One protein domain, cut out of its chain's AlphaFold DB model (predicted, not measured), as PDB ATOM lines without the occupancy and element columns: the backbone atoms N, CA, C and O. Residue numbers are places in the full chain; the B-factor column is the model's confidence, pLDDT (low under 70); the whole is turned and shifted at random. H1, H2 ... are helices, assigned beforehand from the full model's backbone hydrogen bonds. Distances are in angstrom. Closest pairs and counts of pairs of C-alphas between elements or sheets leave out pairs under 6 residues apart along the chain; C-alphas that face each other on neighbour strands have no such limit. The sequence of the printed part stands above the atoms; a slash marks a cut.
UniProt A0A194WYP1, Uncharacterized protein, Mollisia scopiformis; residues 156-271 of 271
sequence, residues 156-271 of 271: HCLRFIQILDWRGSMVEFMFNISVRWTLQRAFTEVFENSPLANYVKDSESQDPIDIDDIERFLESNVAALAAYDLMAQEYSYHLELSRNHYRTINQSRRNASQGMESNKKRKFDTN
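What this domain is: This is residues 156 to 271 of the 271 residues of an uncharacterized protein of Mollisia scopiformis (UniProt A0A194WYP1). The helical hairpin H1 and H2 packs on residues 227 to 242 of the long helix H5 as an up-and-down bundle, each helix running against the one before; H3 and H4 are at one end, and residues 247 to 271 stick out as an arm. The printed part has 116 residues with five named helices, H1 to H5, all helix. It is extended, with a radius of gyration of the C-alphas of 22.7 A, spanning 83 by 26 by 22 A.

How they stand to each other: H1, residues 158 to 173, touches H2, residues 177 to 192, opposite ways; closest C-alphas Phe 173 and Arg 180, 6.4 A. H5, residues 222 to 268, touches H2 at a shallow tilt of 19 degrees; closest C-alphas Val 190 and Ala 227, 5.2 A. H3, residues 195 to 206, and H5 only just touch, only at their ends, with 3 pairs of C-alphas within 8 A. H4, residues 211 to 220, touches H5 only at the corner. Every O i to N i+4 pair is within hydrogen-bond range in H2, H4 and H5; H1 has 9 of 12, H3 6 of 8.

Where its parts are: H1 begins at C-alpha 158 (16.789, -50.484, 16.839); H5, 69.5 A long, ends at C-alpha 268 (-19.057, -8.843, 42.079).

The domain as a whole: The printed part has no cut; its mean pLDDT is 70.4.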
ATOM      1  N   HIS A 156      21.343 -47.781  13.506       82.12
ATOM      2  CA  HIS A 156      20.409 -48.689  12.841       82.12
ATOM      3  C   HIS A 156      20.046 -49.921  13.687       82.12
ATOM      4  O   HIS A 156      19.096 -50.621  13.348       82.12
ATOM      5  N   CYS A 157      20.748 -50.177  14.798       84.81
ATOM      6  CA  CYS A 157      20.381 -51.226  15.748       84.81
ATOM      7  C   CYS A 157      19.234 -50.722  16.633       84.81
ATOM      8  O   CYS A 157      19.446 -50.025  17.629       84.81
ATOM      9  N   LEU A 158      18.000 -51.040  16.234       83.38
ATOM     10  CA  LEU A 158      16.789 -50.484  16.839       83.38
ATOM     11  C   LEU A 158      16.702 -50.780  18.333       83.38
ATOM     12  O   LEU A 158      16.391 -49.876  19.107       83.38
ATOM     13  N   ARG A 159      17.001 -52.013  18.757       84.00
ATOM     14  CA  ARG A 159      16.920 -52.375  20.178       84.00
ATOM     15  C   ARG A 159      17.975 -51.656  21.004       84.00
ATOM     16  O   ARG A 159      17.668 -51.178  22.091       84.00
ATOM     17  N   PHE A 160      19.196 -51.535  20.484       84.94
ATOM     18  CA  PHE A 160      20.253 -50.778  21.149       84.94
ATOM     19  C   PHE A 160      19.855 -49.311  21.324       84.94
ATOM     20  O   PHE A 160      19.911 -48.796  22.440       84.94
ATOM     21  N   ILE A 161      19.383 -48.661  20.256       86.75
ATOM     22  CA  ILE A 161      18.937 -47.266  20.316       86.75
ATOM     23  C   ILE A 161      17.758 -47.094  21.272       86.75
ATOM     24  O   ILE A 161      17.821 -46.227  22.134       86.75
ATOM     25  N   GLN A 162      16.758 -47.974  21.238       85.50
ATOM     26  CA  GLN A 162      15.632 -47.927  22.176       85.50
ATOM     27  C   GLN A 162      16.068 -47.981  23.640       85.50
ATOM     28  O   GLN A 162      15.540 -47.242  24.466       85.50
ATOM     29  N   ILE A 163      17.046 -48.823  23.974       82.94
ATOM     30  CA  ILE A 163      17.566 -48.907  25.341       82.94
ATOM     31  C   ILE A 163      18.225 -47.587  25.755       82.94
ATOM     32  O   ILE A 163      17.986 -47.085  26.859       82.94
ATOM     33  N   LEU A 164      19.044 -47.005  24.877       84.31
ATOM     34  CA  LEU A 164      19.659 -45.703  25.136       84.31
ATOM     35  C   LEU A 164      18.602 -44.605  25.272       84.31
ATOM     36  O   LEU A 164      18.712 -43.749  26.151       84.31
ATOM     37  N   ASP A 165      17.558 -44.675  24.458       82.56
ATOM     38  CA  ASP A 165      16.455 -43.731  24.459       82.56
ATOM     39  C   ASP A 165      15.649 -43.807  25.768       82.56
ATOM     40  O   ASP A 165      15.311 -42.792  26.397       82.56
ATOM     41  N   TRP A 166      15.404 -45.024  26.259       81.50
ATOM     42  CA  TRP A 166      14.798 -45.248  27.566       81.50
ATOM     43  C   TRP A 166      15.667 -44.675  28.677       81.50
ATOM     44  O   TRP A 166      15.143 -43.938  29.511       81.50
ATOM     45  N   ARG A 167      16.979 -44.947  28.659       77.69
ATOM     46  CA  ARG A 167      17.944 -44.449  29.652       77.69
ATOM     47  C   ARG A 167      17.974 -42.925  29.707       77.69
ATOM     48  O   ARG A 167      17.812 -42.362  30.788       77.69
ATOM     49  N   GLY A 168      18.142 -42.259  28.564       73.50
ATOM     50  CA  GLY A 168      18.154 -40.795  28.498       73.50
ATOM     51  C   GLY A 168      16.871 -40.200  29.082       73.50
ATOM     52  O   GLY A 168      16.899 -39.227  29.842       73.50
ATOM     53  N   SER A 169      15.740 -40.854  28.800       70.38
ATOM     54  CA  SER A 169      14.419 -40.414  29.242       70.38
ATOM     55  C   SER A 169      14.214 -40.580  30.752       70.38
ATOM     56  O   SER A 169      13.351 -39.910  31.325       70.38
ATOM     57  N   MET A 170      15.006 -41.422  31.434       66.88
ATOM     58  CA  MET A 170      14.839 -41.697  32.869       66.88
ATOM     59  C   MET A 170      15.030 -40.454  33.742       66.88
ATOM     60  O   MET A 170      14.408 -40.332  34.800       66.88
ATOM     61  N   VAL A 171      15.852 -39.504  33.290       59.69
ATOM     62  CA  VAL A 171      16.094 -38.239  33.998       59.69
ATOM     63  C   VAL A 171      14.832 -37.371  34.061       59.69
ATOM     64  O   VAL A 171      14.709 -36.533  34.946       59.69
ATOM     65  N   GLU A 172      13.835 -37.583  33.203       54.41
ATOM     66  CA  GLU A 172      12.577 -36.833  33.281       54.41
ATOM     67  C   GLU A 172      11.575 -37.383  34.300       54.41
ATOM     68  O   GLU A 172      10.677 -36.654  34.724       54.41
ATOM     69  N   PHE A 173      11.754 -38.608  34.802       58.91
ATOM     70  CA  PHE A 173      10.902 -39.166  35.864       58.91
ATOM     71  C   PHE A 173      11.209 -38.583  37.264       58.91
ATOM     72  O   PHE A 173      10.802 -39.118  38.297       58.91
ATOM     73  N   MET A 174      11.907 -37.442  37.305       51.34
ATOM     74  CA  MET A 174      12.443 -36.743  38.479       51.34
ATOM     75  C   MET A 174      11.417 -36.267  39.518       51.34
ATOM     76  O   MET A 174      11.818 -35.855  40.606       51.34
ATOM     77  N   PHE A 175      10.112 -36.328  39.245       54.09
ATOM     78  CA  PHE A 175       9.073 -36.000  40.235       54.09
ATOM     79  C   PHE A 175       8.969 -37.049  41.358       54.09
ATOM     80  O   PHE A 175       8.299 -36.801  42.359       54.09
ATOM     81  N   ASN A 176       9.657 -38.194  41.240       58.19
ATOM     82  CA  ASN A 176       9.778 -39.175  42.312       58.19
ATOM     83  C   ASN A 176      11.210 -39.746  42.381       58.19
ATOM     84  O   ASN A 176      11.616 -40.558  41.552       58.19
ATOM     85  N   ILE A 177      11.975 -39.333  43.399       60.97
ATOM     86  CA  ILE A 177      13.353 -39.803  43.641       60.97
ATOM     87  C   ILE A 177      13.410 -41.337  43.716       60.97
ATOM     88  O   ILE A 177      14.336 -41.936  43.178       60.97
ATOM     89  N   SER A 178      12.401 -41.980  44.308       63.94
ATOM     90  CA  SER A 178      12.302 -43.440  44.415       63.94
ATOM     91  C   SER A 178      12.218 -44.115  43.044       63.94
ATOM     92  O   SER A 178      12.862 -45.132  42.825       63.94
ATOM     93  N   VAL A 179      11.474 -43.520  42.105       62.03
ATOM     94  CA  VAL A 179      11.336 -44.018  40.724       62.03
ATOM     95  C   VAL A 179      12.660 -43.918  39.976       62.03
ATOM     96  O   VAL A 179      13.059 -44.871  39.313       62.03
ATOM     97  N   ARG A 180      13.383 -42.802  40.137       62.44
ATOM     98  CA  ARG A 180      14.724 -42.639  39.564       62.44
ATOM     99  C   ARG A 180      15.679 -43.723  40.059       62.44
ATOM    100  O   ARG A 180      16.400 -44.290  39.252       62.44
ATOM    101  N   TRP A 181      15.684 -44.017  41.359       68.00
ATOM    102  CA  TRP A 181      16.552 -45.057  41.913       68.00
ATOM    103  C   TRP A 181      16.184 -46.453  41.416       68.00
ATOM    104  O   TRP A 181      17.089 -47.206  41.074       68.00
ATOM    105  N   THR A 182      14.897 -46.793  41.327       66.38
ATOM    106  CA  THR A 182      14.460 -48.091  40.791       66.38
ATOM    107  C   THR A 182      14.850 -48.253  39.326       66.38
ATOM    108  O   THR A 182      15.442 -49.266  38.974       66.38
ATOM    109  N   LEU A 183      14.613 -47.236  38.495       64.44
ATOM    110  CA  LEU A 183      14.974 -47.252  37.077       64.44
ATOM    111  C   LEU A 183      16.485 -47.264  36.850       64.44
ATOM    112  O   LEU A 183      16.966 -48.028  36.023       64.44
ATOM    113  N   GLN A 184      17.243 -46.469  37.608       69.81
ATOM    114  CA  GLN A 184      18.704 -46.482  37.555       69.81
ATOM    115  C   GLN A 184      19.252 -47.840  38.001       69.81
ATOM    116  O   GLN A 184      20.191 -48.341  37.395       69.81
ATOM    117  N   ARG A 185      18.670 -48.456  39.039       71.06
ATOM    118  CA  ARG A 185      19.092 -49.773  39.524       71.06
ATOM    119  C   ARG A 185      18.752 -50.867  38.521       71.06
ATOM    120  O   ARG A 185      19.627 -51.667  38.225       71.06
ATOM    121  N   ALA A 186      17.544 -50.845  37.956       65.81
ATOM    122  CA  ALA A 186      17.163 -51.711  36.850       65.81
ATOM    123  C   ALA A 186      18.149 -51.524  35.696       65.81
ATOM    124  O   ALA A 186      18.751 -52.488  35.263       65.81
ATOM    125  N   PHE A 187      18.439 -50.290  35.288       69.56
ATOM    126  CA  PHE A 187      19.422 -50.000  34.251       69.56
ATOM    127  C   PHE A 187      20.831 -50.532  34.585       69.56
ATOM    128  O   PHE A 187      21.464 -51.162  33.747       69.56
ATOM    129  N   THR A 188      21.346 -50.330  35.795       69.88
ATOM    130  CA  THR A 188      22.677 -50.819  36.196       69.88
ATOM    131  C   THR A 188      22.727 -52.351  36.288       69.88
ATOM    132  O   THR A 188      23.692 -52.960  35.825       69.88
ATOM    133  N   GLU A 189      21.692 -52.995  36.835       65.88
ATOM    134  CA  GLU A 189      21.570 -54.460  36.917       65.88
ATOM    135  C   GLU A 189      21.429 -55.096  35.523       65.88
ATOM    136  O   GLU A 189      22.040 -56.124  35.244       65.88
ATOM    137  N   VAL A 190      20.664 -54.452  34.642       62.66
ATOM    138  CA  VAL A 190      20.267 -54.948  33.316       62.66
ATOM    139  C   VAL A 190      21.243 -54.553  32.221       62.66
ATOM    140  O   VAL A 190      21.250 -55.197  31.177       62.66
ATOM    141  N   PHE A 191      22.051 -53.510  32.427       65.75
ATOM    142  CA  PHE A 191      22.889 -52.924  31.388       65.75
ATOM    143  C   PHE A 191      24.356 -52.817  31.793       65.75
ATOM    144  O   PHE A 191      25.170 -53.471  31.160       65.75
ATOM    145  N   GLU A 192      24.733 -52.078  32.842       66.00
ATOM    146  CA  GLU A 192      26.158 -51.894  33.197       66.00
ATOM    147  C   GLU A 192      26.879 -53.199  33.547       66.00
ATOM    148  O   GLU A 192      28.061 -53.331  33.230       66.00
ATOM    149  N   ASN A 193      26.153 -54.157  34.127       66.94
ATOM    150  CA  ASN A 193      26.643 -55.501  34.444       66.94
ATOM    151  C   ASN A 193      26.194 -56.565  33.432       66.94
ATOM    152  O   ASN A 193      26.358 -57.764  33.667       66.94
ATOM    153  N   SER A 194      25.581 -56.147  32.328       67.38
ATOM    154  CA  SER A 194      24.954 -57.068  31.392       67.38
ATOM    155  C   SER A 194      25.943 -57.675  30.410       67.38
ATOM    156  O   SER A 194      26.932 -57.033  30.038       67.38
ATOM    157  N   PRO A 195      25.627 -58.873  29.889       67.62
ATOM    158  CA  PRO A 195      26.356 -59.447  28.769       67.62
ATOM    159  C   PRO A 195      26.440 -58.494  27.565       67.62
ATOM    160  O   PRO A 195      27.462 -58.473  26.892       67.62
ATOM    161  N   LEU A 196      25.405 -57.677  27.325       71.56
ATOM    162  CA  LEU A 196      25.342 -56.756  26.189       71.56
ATOM    163  C   LEU A 196      26.297 -55.568  26.336       71.56
ATOM    164  O   LEU A 196      27.002 -55.235  25.391       71.56
ATOM    165  N   ALA A 197      26.353 -54.926  27.504       71.44
ATOM    166  CA  ALA A 197      27.271 -53.804  27.685       71.44
ATOM    167  C   ALA A 197      28.725 -54.262  27.726       71.44
ATOM    168  O   ALA A 197      29.582 -53.532  27.241       71.44
ATOM    169  N   ASN A 198      29.002 -55.449  28.274       73.81
ATOM    170  CA  ASN A 198      30.338 -56.037  28.210       73.81
ATOM    171  C   ASN A 198      30.711 -56.343  26.760       73.81
ATOM    172  O   ASN A 198      31.750 -55.884  26.311       73.81
ATOM    173  N   TYR A 199      29.815 -56.977  25.996       74.38
ATOM    174  CA  TYR A 199      30.017 -57.222  24.569       74.38
ATOM    175  C   TYR A 199      30.324 -55.926  23.801       74.38
ATOM    176  O   TYR A 199      31.357 -55.821  23.152       74.38
ATOM    177  N   VAL A 200      29.500 -54.885  23.955       73.00
ATOM    178  CA  VAL A 200      29.706 -53.602  23.264       73.00
ATOM    179  C   VAL A 200      30.997 -52.894  23.714       73.00
ATOM    180  O   VAL A 200      31.698 -52.328  22.876       73.00
ATOM    181  N   LYS A 201      31.340 -52.917  25.011       73.94
ATOM    182  CA  LYS A 201      32.572 -52.298  25.547       73.94
ATOM    183  C   LYS A 201      33.834 -53.041  25.120       73.94
ATOM    184  O   LYS A 201      34.813 -52.397  24.754       73.94
ATOM    185  N   ASP A 202      33.812 -54.368  25.151       71.06
ATOM    186  CA  ASP A 202      34.936 -55.201  24.727       71.06
ATOM    187  C   ASP A 202      35.175 -55.013  23.225       71.06
ATOM    188  O   ASP A 202      36.309 -54.806  22.783       71.06
ATOM    189  N   SER A 203      34.101 -54.943  22.439       66.44
ATOM    190  CA  SER A 203      34.187 -54.706  21.002       66.44
ATOM    191  C   SER A 203      34.558 -53.267  20.618       66.44
ATOM    192  O   SER A 203      35.088 -53.069  19.529       66.44
ATOM    193  N   GLU A 204      34.406 -52.255  21.488       66.12
ATOM    194  CA  GLU A 204      35.023 -50.933  21.241       66.12
ATOM    195  C   GLU A 204      36.553 -51.024  21.096       66.12
ATOM    196  O   GLU A 204      37.158 -50.134  20.493       66.12
ATOM    197  N   SER A 205      37.179 -52.069  21.652       63.97
ATOM    198  CA  SER A 205      38.634 -52.213  21.722       63.97
ATOM    199  C   SER A 205      39.258 -53.119  20.660       63.97
ATOM    200  O   SER A 205      40.470 -53.017  20.460       63.97
ATOM    201  N   GLN A 206      38.483 -53.985  19.987       55.59
ATOM    202  CA  GLN A 206      39.067 -55.078  19.192       55.59
ATOM    203  C   GLN A 206      38.663 -55.182  17.716       55.59
ATOM    204  O   GLN A 206      39.475 -55.716  16.981       55.59
ATOM    205  N   ASP A 207      37.537 -54.643  17.241       58.75
ATOM    206  CA  ASP A 207      37.206 -54.570  15.799       58.75
ATOM    207  C   ASP A 207      35.916 -53.741  15.589       58.75
ATOM    208  O   ASP A 207      35.203 -53.464  16.558       58.75
ATOM    209  N   PRO A 208      35.580 -53.275  14.368       64.31
ATOM    210  CA  PRO A 208      34.307 -52.597  14.137       64.31
ATOM    211  C   PRO A 208      33.128 -53.554  14.378       64.31
ATOM    212  O   PRO A 208      32.972 -54.540  13.671       64.31
ATOM    213  N   ILE A 209      32.291 -53.229  15.370       69.75
ATOM    214  CA  ILE A 209      31.038 -53.944  15.653       69.75
ATOM    215  C   ILE A 209      30.113 -53.866  14.436       69.75
ATOM    216  O   ILE A 209      29.756 -52.757  14.020       69.75
ATOM    217  N   ASP A 210      29.703 -55.021  13.917       76.25
ATOM    218  CA  ASP A 210      28.623 -55.123  12.940       76.25
ATOM    219  C   ASP A 210      27.262 -54.950  13.643       76.25
ATOM    220  O   ASP A 210      27.036 -55.442  14.751       76.25
ATOM    221  N   ILE A 211      26.343 -54.235  12.994       75.31
ATOM    222  CA  ILE A 211      24.963 -54.044  13.455       75.31
ATOM    223  C   ILE A 211      24.278 -55.404  13.627       75.31
ATOM    224  O   ILE A 211      23.595 -55.627  14.632       75.31
ATOM    225  N   ASP A 212      24.511 -56.316  12.682       78.25
ATOM    226  CA  ASP A 212      23.909 -57.649  12.680       78.25
ATOM    227  C   ASP A 212      24.377 -58.495  13.865       78.25
ATOM    228  O   ASP A 212      23.632 -59.344  14.359       78.25
ATOM    229  N   ASP A 213      25.587 -58.249  14.367       79.88
ATOM    230  CA  ASP A 213      26.131 -58.992  15.496       79.88
ATOM    231  C   ASP A 213      25.471 -58.592  16.819       79.88
ATOM    232  O   ASP A 213      25.249 -59.454  17.670       79.88
ATOM    233  N   ILE A 214      25.073 -57.326  16.987       78.38
ATOM    234  CA  ILE A 214      24.341 -56.883  18.184       78.38
ATOM    235  C   ILE A 214      22.928 -57.458  18.204       78.38
ATOM    236  O   ILE A 214      22.495 -57.980  19.232       78.38
ATOM    237  N   GLU A 215      22.200 -57.384  17.089       80.38
ATOM    238  CA  GLU A 215      20.845 -57.941  17.021       80.38
ATOM    239  C   GLU A 215      20.880 -59.466  17.189       80.38
ATOM    240  O   GLU A 215      20.138 -60.015  18.003       80.38
ATOM    241  N   ARG A 216      21.824 -60.157  16.535       82.50
ATOM    242  CA  ARG A 216      22.017 -61.603  16.710       82.50
ATOM    243  C   ARG A 216      22.425 -61.956  18.140       82.50
ATOM    244  O   ARG A 216      21.986 -62.982  18.665       82.50
ATOM    245  N   PHE A 217      23.238 -61.132  18.796       81.75
ATOM    246  CA  PHE A 217      23.581 -61.312  20.205       81.75
ATOM    247  C   PHE A 217      22.347 -61.179  21.100       81.75
ATOM    248  O   PHE A 217      22.115 -62.040  21.946       81.75
ATOM    249  N   LEU A 218      21.531 -60.142  20.896       75.44
ATOM    250  CA  LEU A 218      20.289 -59.933  21.641       75.44
ATOM    251  C   LEU A 218      19.302 -61.087  21.450       75.44
ATOM    252  O   LEU A 218      18.650 -61.491  22.407       75.44
ATOM    253  N   GLU A 219      19.211 -61.644  20.244       82.38
ATOM    254  CA  GLU A 219      18.318 -62.768  19.941       82.38
ATOM    255  C   GLU A 219      18.816 -64.105  20.497       82.38
ATOM    256  O   GLU A 219      18.022 -64.920  20.965       82.38
ATOM    257  N   SER A 220      20.124 -64.348  20.443       83.56
ATOM    258  CA  SER A 220      20.715 -65.622  20.870       83.56
ATOM    259  C   SER A 220      20.988 -65.690  22.373       83.56
ATOM    260  O   SER A 220      21.044 -66.782  22.945       83.56
ATOM    261  N   ASN A 221      21.137 -64.544  23.038       84.12
ATOM    262  CA  ASN A 221      21.429 -64.476  24.461       84.12
ATOM    263  C   ASN A 221      20.149 -64.257  25.276       84.12
ATOM    264  O   ASN A 221      19.675 -63.136  25.449       84.12
ATOM    265  N   VAL A 222      19.636 -65.345  25.858       83.25
ATOM    266  CA  VAL A 222      18.420 -65.347  26.694       83.25
ATOM    267  C   VAL A 222      18.484 -64.312  27.822       83.25
ATOM    268  O   VAL A 222      17.482 -63.664  28.118       83.25
ATOM    269  N   ALA A 223      19.651 -64.125  28.444       79.31
ATOM    270  CA  ALA A 223      19.809 -63.147  29.515       79.31
ATOM    271  C   ALA A 223      19.742 -61.707  28.986       79.31
ATOM    272  O   ALA A 223      19.150 -60.855  29.641       79.31
ATOM    273  N   ALA A 224      20.302 -61.440  27.801       77.75
ATOM    274  CA  ALA A 224      20.243 -60.125  27.164       77.75
ATOM    275  C   ALA A 224      18.823 -59.777  26.677       77.75
ATOM    276  O   ALA A 224      18.383 -58.640  26.846       77.75
ATOM    277  N   LEU A 225      18.082 -60.752  26.141       82.69
ATOM    278  CA  LEU A 225      16.685 -60.560  25.745       82.69
ATOM    279  C   LEU A 225      15.777 -60.312  26.958       82.69
ATOM    280  O   LEU A 225      15.010 -59.354  26.968       82.69
ATOM    281  N   ALA A 226      15.917 -61.117  28.017       81.50
ATOM    282  CA  ALA A 226      15.166 -60.919  29.258       81.50
ATOM    283  C   ALA A 226      15.472 -59.558  29.905       81.50
ATOM    284  O   ALA A 226      14.580 -58.899  30.436       81.50
ATOM    285  N   ALA A 227      16.732 -59.125  29.829       76.75
ATOM    286  CA  ALA A 227      17.171 -57.800  30.238       76.75
ATOM    287  C   ALA A 227      16.457 -56.687  29.446       76.75
ATOM    288  O   ALA A 227      15.893 -55.766  30.042       76.75
ATOM    289  N   TYR A 228      16.434 -56.789  28.116       82.50
ATOM    290  CA  TYR A 228      15.720 -55.850  27.249       82.50
ATOM    291  C   TYR A 228      14.224 -55.773  27.593       82.50
ATOM    292  O   TYR A 228      13.701 -54.680  27.814       82.50
ATOM    293  N   ASP A 229      13.551 -56.922  27.713       85.19
ATOM    294  CA  ASP A 229      12.118 -56.989  28.016       85.19
ATOM    295  C   ASP A 229      11.789 -56.388  29.386       85.19
ATOM    296  O   ASP A 229      10.805 -55.658  29.528       85.19
ATOM    297  N   LEU A 230      12.623 -56.652  30.398       81.19
ATOM    298  CA  LEU A 230      12.467 -56.062  31.724       81.19
ATOM    299  C   LEU A 230      12.594 -54.537  31.663       81.19
ATOM    300  O   LEU A 230      11.764 -53.827  32.228       81.19
ATOM    301  N   MET A 231      13.590 -54.015  30.942       77.62
ATOM    302  CA  MET A 231      13.753 -52.570  30.791       77.62
ATOM    303  C   MET A 231      12.560 -51.940  30.065       77.62
ATOM    304  O   MET A 231      12.076 -50.891  30.493       77.62
ATOM    305  N   ALA A 232      12.040 -52.591  29.022       84.06
ATOM    306  CA  ALA A 232      10.855 -52.136  28.300       84.06
ATOM    307  C   ALA A 232       9.617 -52.060  29.213       84.06
ATOM    308  O   ALA A 232       8.852 -51.087  29.160       84.06
ATOM    309  N   GLN A 233       9.428 -53.066  30.075       84.00
ATOM    310  CA  GLN A 233       8.334 -53.120  31.048       84.00
ATOM    311  C   GLN A 233       8.456 -52.017  32.101       84.00
ATOM    312  O   GLN A 233       7.507 -51.253  32.295       84.00
ATOM    313  N   GLU A 234       9.622 -51.893  32.737       77.69
ATOM    314  CA  GLU A 234       9.889 -50.876  33.759       77.69
ATOM    315  C   GLU A 234       9.731 -49.463  33.188       77.69
ATOM    316  O   GLU A 234       9.051 -48.613  33.772       77.69
ATOM    317  N   TYR A 235      10.280 -49.218  31.996       77.81
ATOM    318  CA  TYR A 235      10.119 -47.947  31.300       77.81
ATOM    319  C   TYR A 235       8.640 -47.622  31.051       77.81
ATOM    320  O   TYR A 235       8.178 -46.530  31.389       77.81
ATOM    321  N   SER A 236       7.876 -48.577  30.519       81.12
ATOM    322  CA  SER A 236       6.450 -48.398  30.217       81.12
ATOM    323  C   SER A 236       5.617 -48.139  31.474       81.12
ATOM    324  O   SER A 236       4.761 -47.248  31.484       81.12
ATOM    325  N   TYR A 237       5.885 -48.877  32.552       80.50
ATOM    326  CA  TYR A 237       5.222 -48.705  33.841       80.50
ATOM    327  C   TYR A 237       5.447 -47.295  34.402       80.50
ATOM    328  O   TYR A 237       4.498 -46.584  34.755       80.50
ATOM    329  N   HIS A 238       6.702 -46.851  34.436       72.50
ATOM    330  CA  HIS A 238       7.057 -45.543  34.972       72.50
ATOM    331  C   HIS A 238       6.606 -44.385  34.084       72.50
ATOM    332  O   HIS A 238       6.221 -43.327  34.595       72.50
ATOM    333  N   LEU A 239       6.558 -44.598  32.772       73.88
ATOM    334  CA  LEU A 239       5.966 -43.661  31.834       73.88
ATOM    335  C   LEU A 239       4.478 -43.426  32.126       73.88
ATOM    336  O   LEU A 239       4.030 -42.277  32.174       73.88
ATOM    337  N   GLU A 240       3.701 -44.478  32.373       74.06
ATOM    338  CA  GLU A 240       2.281 -44.308  32.690       74.06
ATOM    339  C   GLU A 240       2.077 -43.662  34.070       74.06
ATOM    340  O   GLU A 240       1.209 -42.798  34.235       74.06
ATOM    341  N   LEU A 241       2.929 -43.988  35.047       70.12
ATOM    342  CA  LEU A 241       2.933 -43.322  36.352       70.12
ATOM    343  C   LEU A 241       3.187 -41.810  36.212       70.12
ATOM    344  O   LEU A 241       2.468 -41.002  36.805       70.12
ATOM    345  N   SER A 242       4.162 -41.431  35.380       66.44
ATOM    346  CA  SER A 242       4.465 -40.041  35.021       66.44
ATOM    347  C   SER A 242       3.245 -39.328  34.447       66.44
ATOM    348  O   SER A 242       2.806 -38.290  34.954       66.44
ATOM    349  N   ARG A 243       2.624 -39.929  33.426       68.62
ATOM    350  CA  ARG A 243       1.434 -39.385  32.760       68.62
ATOM    351  C   ARG A 243       0.294 -39.164  33.750       68.62
ATOM    352  O   ARG A 243      -0.328 -38.099  33.744       68.62
ATOM    353  N   ASN A 244       0.047 -40.121  34.639       66.94
ATOM    354  CA  ASN A 244      -0.985 -40.010  35.670       66.94
ATOM    355  C   ASN A 244      -0.695 -38.902  36.688       66.94
ATOM    356  O   ASN A 244      -1.605 -38.151  37.062       66.94
ATOM    357  N   HIS A 245       0.565 -38.730  37.084       64.12
ATOM    358  CA  HIS A 245       0.975 -37.638  37.961       64.12
ATOM    359  C   HIS A 245       0.692 -36.264  37.326       64.12
ATOM    360  O   HIS A 245       0.031 -35.415  37.934       64.12
ATOM    361  N   TYR A 246       1.085 -36.064  36.065       58.66
ATOM    362  CA  TYR A 246       0.820 -34.816  35.344       58.66
ATOM    363  C   TYR A 246      -0.673 -34.557  35.116       58.66
ATOM    364  O   TYR A 246      -1.128 -33.417  35.263       58.66
ATOM    365  N   ARG A 247      -1.463 -35.595  34.798       64.88
ATOM    366  CA  ARG A 247      -2.932 -35.495  34.706       64.88
ATOM    367  C   ARG A 247      -3.519 -34.965  36.016       64.88
ATOM    368  O   ARG A 247      -4.300 -34.013  35.987       64.88
ATOM    369  N   THR A 248      -3.072 -35.510  37.146       66.44
ATOM    370  CA  THR A 248      -3.534 -35.127  38.490       66.44
ATOM    371  C   THR A 248      -3.194 -33.671  38.818       66.44
ATOM    372  O   THR A 248      -4.075 -32.907  39.212       66.44
ATOM    373  N   ILE A 249      -1.949 -33.234  38.584       60.97
ATOM    374  CA  ILE A 249      -1.536 -31.835  38.802       60.97
ATOM    375  C   ILE A 249      -2.377 -30.873  37.960       60.97
ATOM    376  O   ILE A 249      -2.853 -29.848  38.456       60.97
ATOM    377  N   ASN A 250      -2.578 -31.194  36.682       55.97
ATOM    378  CA  ASN A 250      -3.343 -30.347  35.774       55.97
ATOM    379  C   ASN A 250      -4.820 -30.258  36.174       55.97
ATOM    380  O   ASN A 250      -5.417 -29.186  36.062       55.97
ATOM    381  N   GLN A 251      -5.404 -31.348  36.673       64.81
ATOM    382  CA  GLN A 251      -6.770 -31.349  37.193       64.81
ATOM    383  C   GLN A 251      -6.890 -30.487  38.456       64.81
ATOM    384  O   GLN A 251      -7.774 -29.633  38.525       64.81
ATOM    385  N   SER A 252      -5.953 -30.610  39.400       66.31
ATOM    386  CA  SER A 252      -5.907 -29.770  40.605       66.31
ATOM    387  C   SER A 252      -5.775 -28.281  40.275       66.31
ATOM    388  O   SER A 252      -6.477 -27.453  40.857       66.31
ATOM    389  N   ARG A 253      -4.938 -27.922  39.291       60.44
ATOM    390  CA  ARG A 253      -4.799 -26.533  38.816       60.44
ATOM    391  C   ARG A 253      -6.093 -25.997  38.208       60.44
ATOM    392  O   ARG A 253      -6.487 -24.882  38.531       60.44
ATOM    393  N   ARG A 254      -6.785 -26.791  37.383       61.62
ATOM    394  CA  ARG A 254      -8.084 -26.406  36.799       61.62
ATOM    395  C   ARG A 254      -9.135 -26.150  37.876       61.62
ATOM    396  O   ARG A 254      -9.808 -25.124  37.824       61.62
ATOM    397  N   ASN A 255      -9.223 -27.035  38.866       70.62
ATOM    398  CA  ASN A 255     -10.163 -26.889  39.977       70.62
ATOM    399  C   ASN A 255      -9.866 -25.620  40.798       70.62
ATOM    400  O   ASN A 255     -10.785 -24.886  41.157       70.62
ATOM    401  N   ALA A 256      -8.585 -25.314  41.037       67.00
ATOM    402  CA  ALA A 256      -8.174 -24.090  41.723       67.00
ATOM    403  C   ALA A 256      -8.530 -22.820  40.926       67.00
ATOM    404  O   ALA A 256      -9.059 -21.865  41.498       67.00
ATOM    405  N   SER A 257      -8.304 -22.811  39.607       65.44
ATOM    406  CA  SER A 257      -8.669 -21.686  38.733       65.44
ATOM    407  C   SER A 257     -10.182 -21.451  38.691       65.44
ATOM    408  O   SER A 257     -10.624 -20.313  38.849       65.44
ATOM    409  N   GLN A 258     -10.982 -22.515  38.569       67.38
ATOM    410  CA  GLN A 258     -12.446 -22.423  38.604       67.38
ATOM    411  C   GLN A 258     -12.958 -21.934  39.966       67.38
ATOM    412  O   GLN A 258     -13.869 -21.107  40.027       67.38
ATOM    413  N   GLY A 259     -12.344 -22.374  41.069       72.75
ATOM    414  CA  GLY A 259     -12.649 -21.873  42.411       72.75
ATOM    415  C   GLY A 259     -12.362 -20.373  42.569       72.75
ATOM    416  O   GLY A 259     -13.169 -19.646  43.153       72.75
ATOM    417  N   MET A 260     -11.258 -19.876  42.000       63.62
ATOM    418  CA  MET A 260     -10.934 -18.444  42.013       63.62
ATOM    419  C   MET A 260     -11.895 -17.605  41.159       63.62
ATOM    420  O   MET A 260     -12.298 -16.525  41.594       63.62
ATOM    421  N   GLU A 261     -12.301 -18.082  39.981       60.19
ATOM    422  CA  GLU A 261     -13.308 -17.403  39.148       60.19
ATOM    423  C   GLU A 261     -14.684 -17.363  39.820       60.19
ATOM    424  O   GLU A 261     -15.354 -16.329  39.804       60.19
ATOM    425  N   SER A 262     -15.071 -18.451  40.490       65.31
ATOM    426  CA  SER A 262     -16.317 -18.537  41.261       65.31
ATOM    427  C   SER A 262     -16.340 -17.527  42.414       65.31
ATOM    428  O   SER A 262     -17.345 -16.854  42.641       65.31
ATOM    429  N   ASN A 263     -15.210 -17.365  43.111       61.31
ATOM    430  CA  ASN A 263     -15.054 -16.371  44.175       61.31
ATOM    431  C   ASN A 263     -15.011 -14.928  43.652       61.31
ATOM    432  O   ASN A 263     -15.504 -14.027  44.330       61.31
ATOM    433  N   LYS A 264     -14.457 -14.688  42.455       60.16
ATOM    434  CA  LYS A 264     -14.510 -13.367  41.808       60.16
ATOM    435  C   LYS A 264     -15.936 -12.982  41.413       60.16
ATOM    436  O   LYS A 264     -16.319 -11.849  41.678       60.16
ATOM    437  N   LYS A 265     -16.724 -13.909  40.854       56.50
ATOM    438  CA  LYS A 265     -18.145 -13.669  40.532       56.50
ATOM    439  C   LYS A 265     -18.970 -13.361  41.780       56.50
ATOM    440  O   LYS A 265     -19.620 -12.329  41.824       56.50
ATOM    441  N   ARG A 266     -18.832 -14.163  42.845       58.97
ATOM    442  CA  ARG A 266     -19.546 -13.911  44.110       58.97
ATOM    443  C   ARG A 266     -19.239 -12.549  44.732       58.97
ATOM    444  O   ARG A 266     -20.140 -11.954  45.294       58.97
ATOM    445  N   LYS A 267     -17.997 -12.058  44.630       56.50
ATOM    446  CA  LYS A 267     -17.633 -10.716  45.123       56.50
ATOM    447  C   LYS A 267     -18.200  -9.579  44.269       56.50
ATOM    448  O   LYS A 267     -18.381  -8.490  44.799       56.50
ATOM    449  N   PHE A 268     -18.439  -9.817  42.981       56.44
ATOM    450  CA  PHE A 268     -19.057  -8.843  42.079       56.44
ATOM    451  C   PHE A 268     -20.572  -8.742  42.280       56.44
ATOM    452  O   PHE A 268     -21.105  -7.652  42.156       56.44
ATOM    453  N   ASP A 269     -21.238  -9.841  42.640       57.59
ATOM    454  CA  ASP A 269     -22.691  -9.862  42.872       57.59
ATOM    455  C   ASP A 269     -23.100  -9.321  44.263       57.59
ATOM    456  O   ASP A 269     -24.284  -9.128  44.529       57.59
ATOM    457  N   THR A 270     -22.140  -9.102  45.173       56.38
ATOM    458  CA  THR A 270     -22.376  -8.613  46.550       56.38
ATOM    459  C   THR A 270     -22.040  -7.134  46.777       56.38
ATOM    460  O   THR A 270     -22.130  -6.678  47.916       56.38
ATOM    461  N   ASN A 271     -21.643  -6.401  45.734       46.47
ATOM    462  CA  ASN A 271     -21.455  -4.943  45.743       46.47
ATOM    463  C   ASN A 271     -22.509  -4.281  44.855       46.47
ATOM    464  O   ASN A 271     -22.900  -3.143  45.188       46.47
TER     465      ASN A 271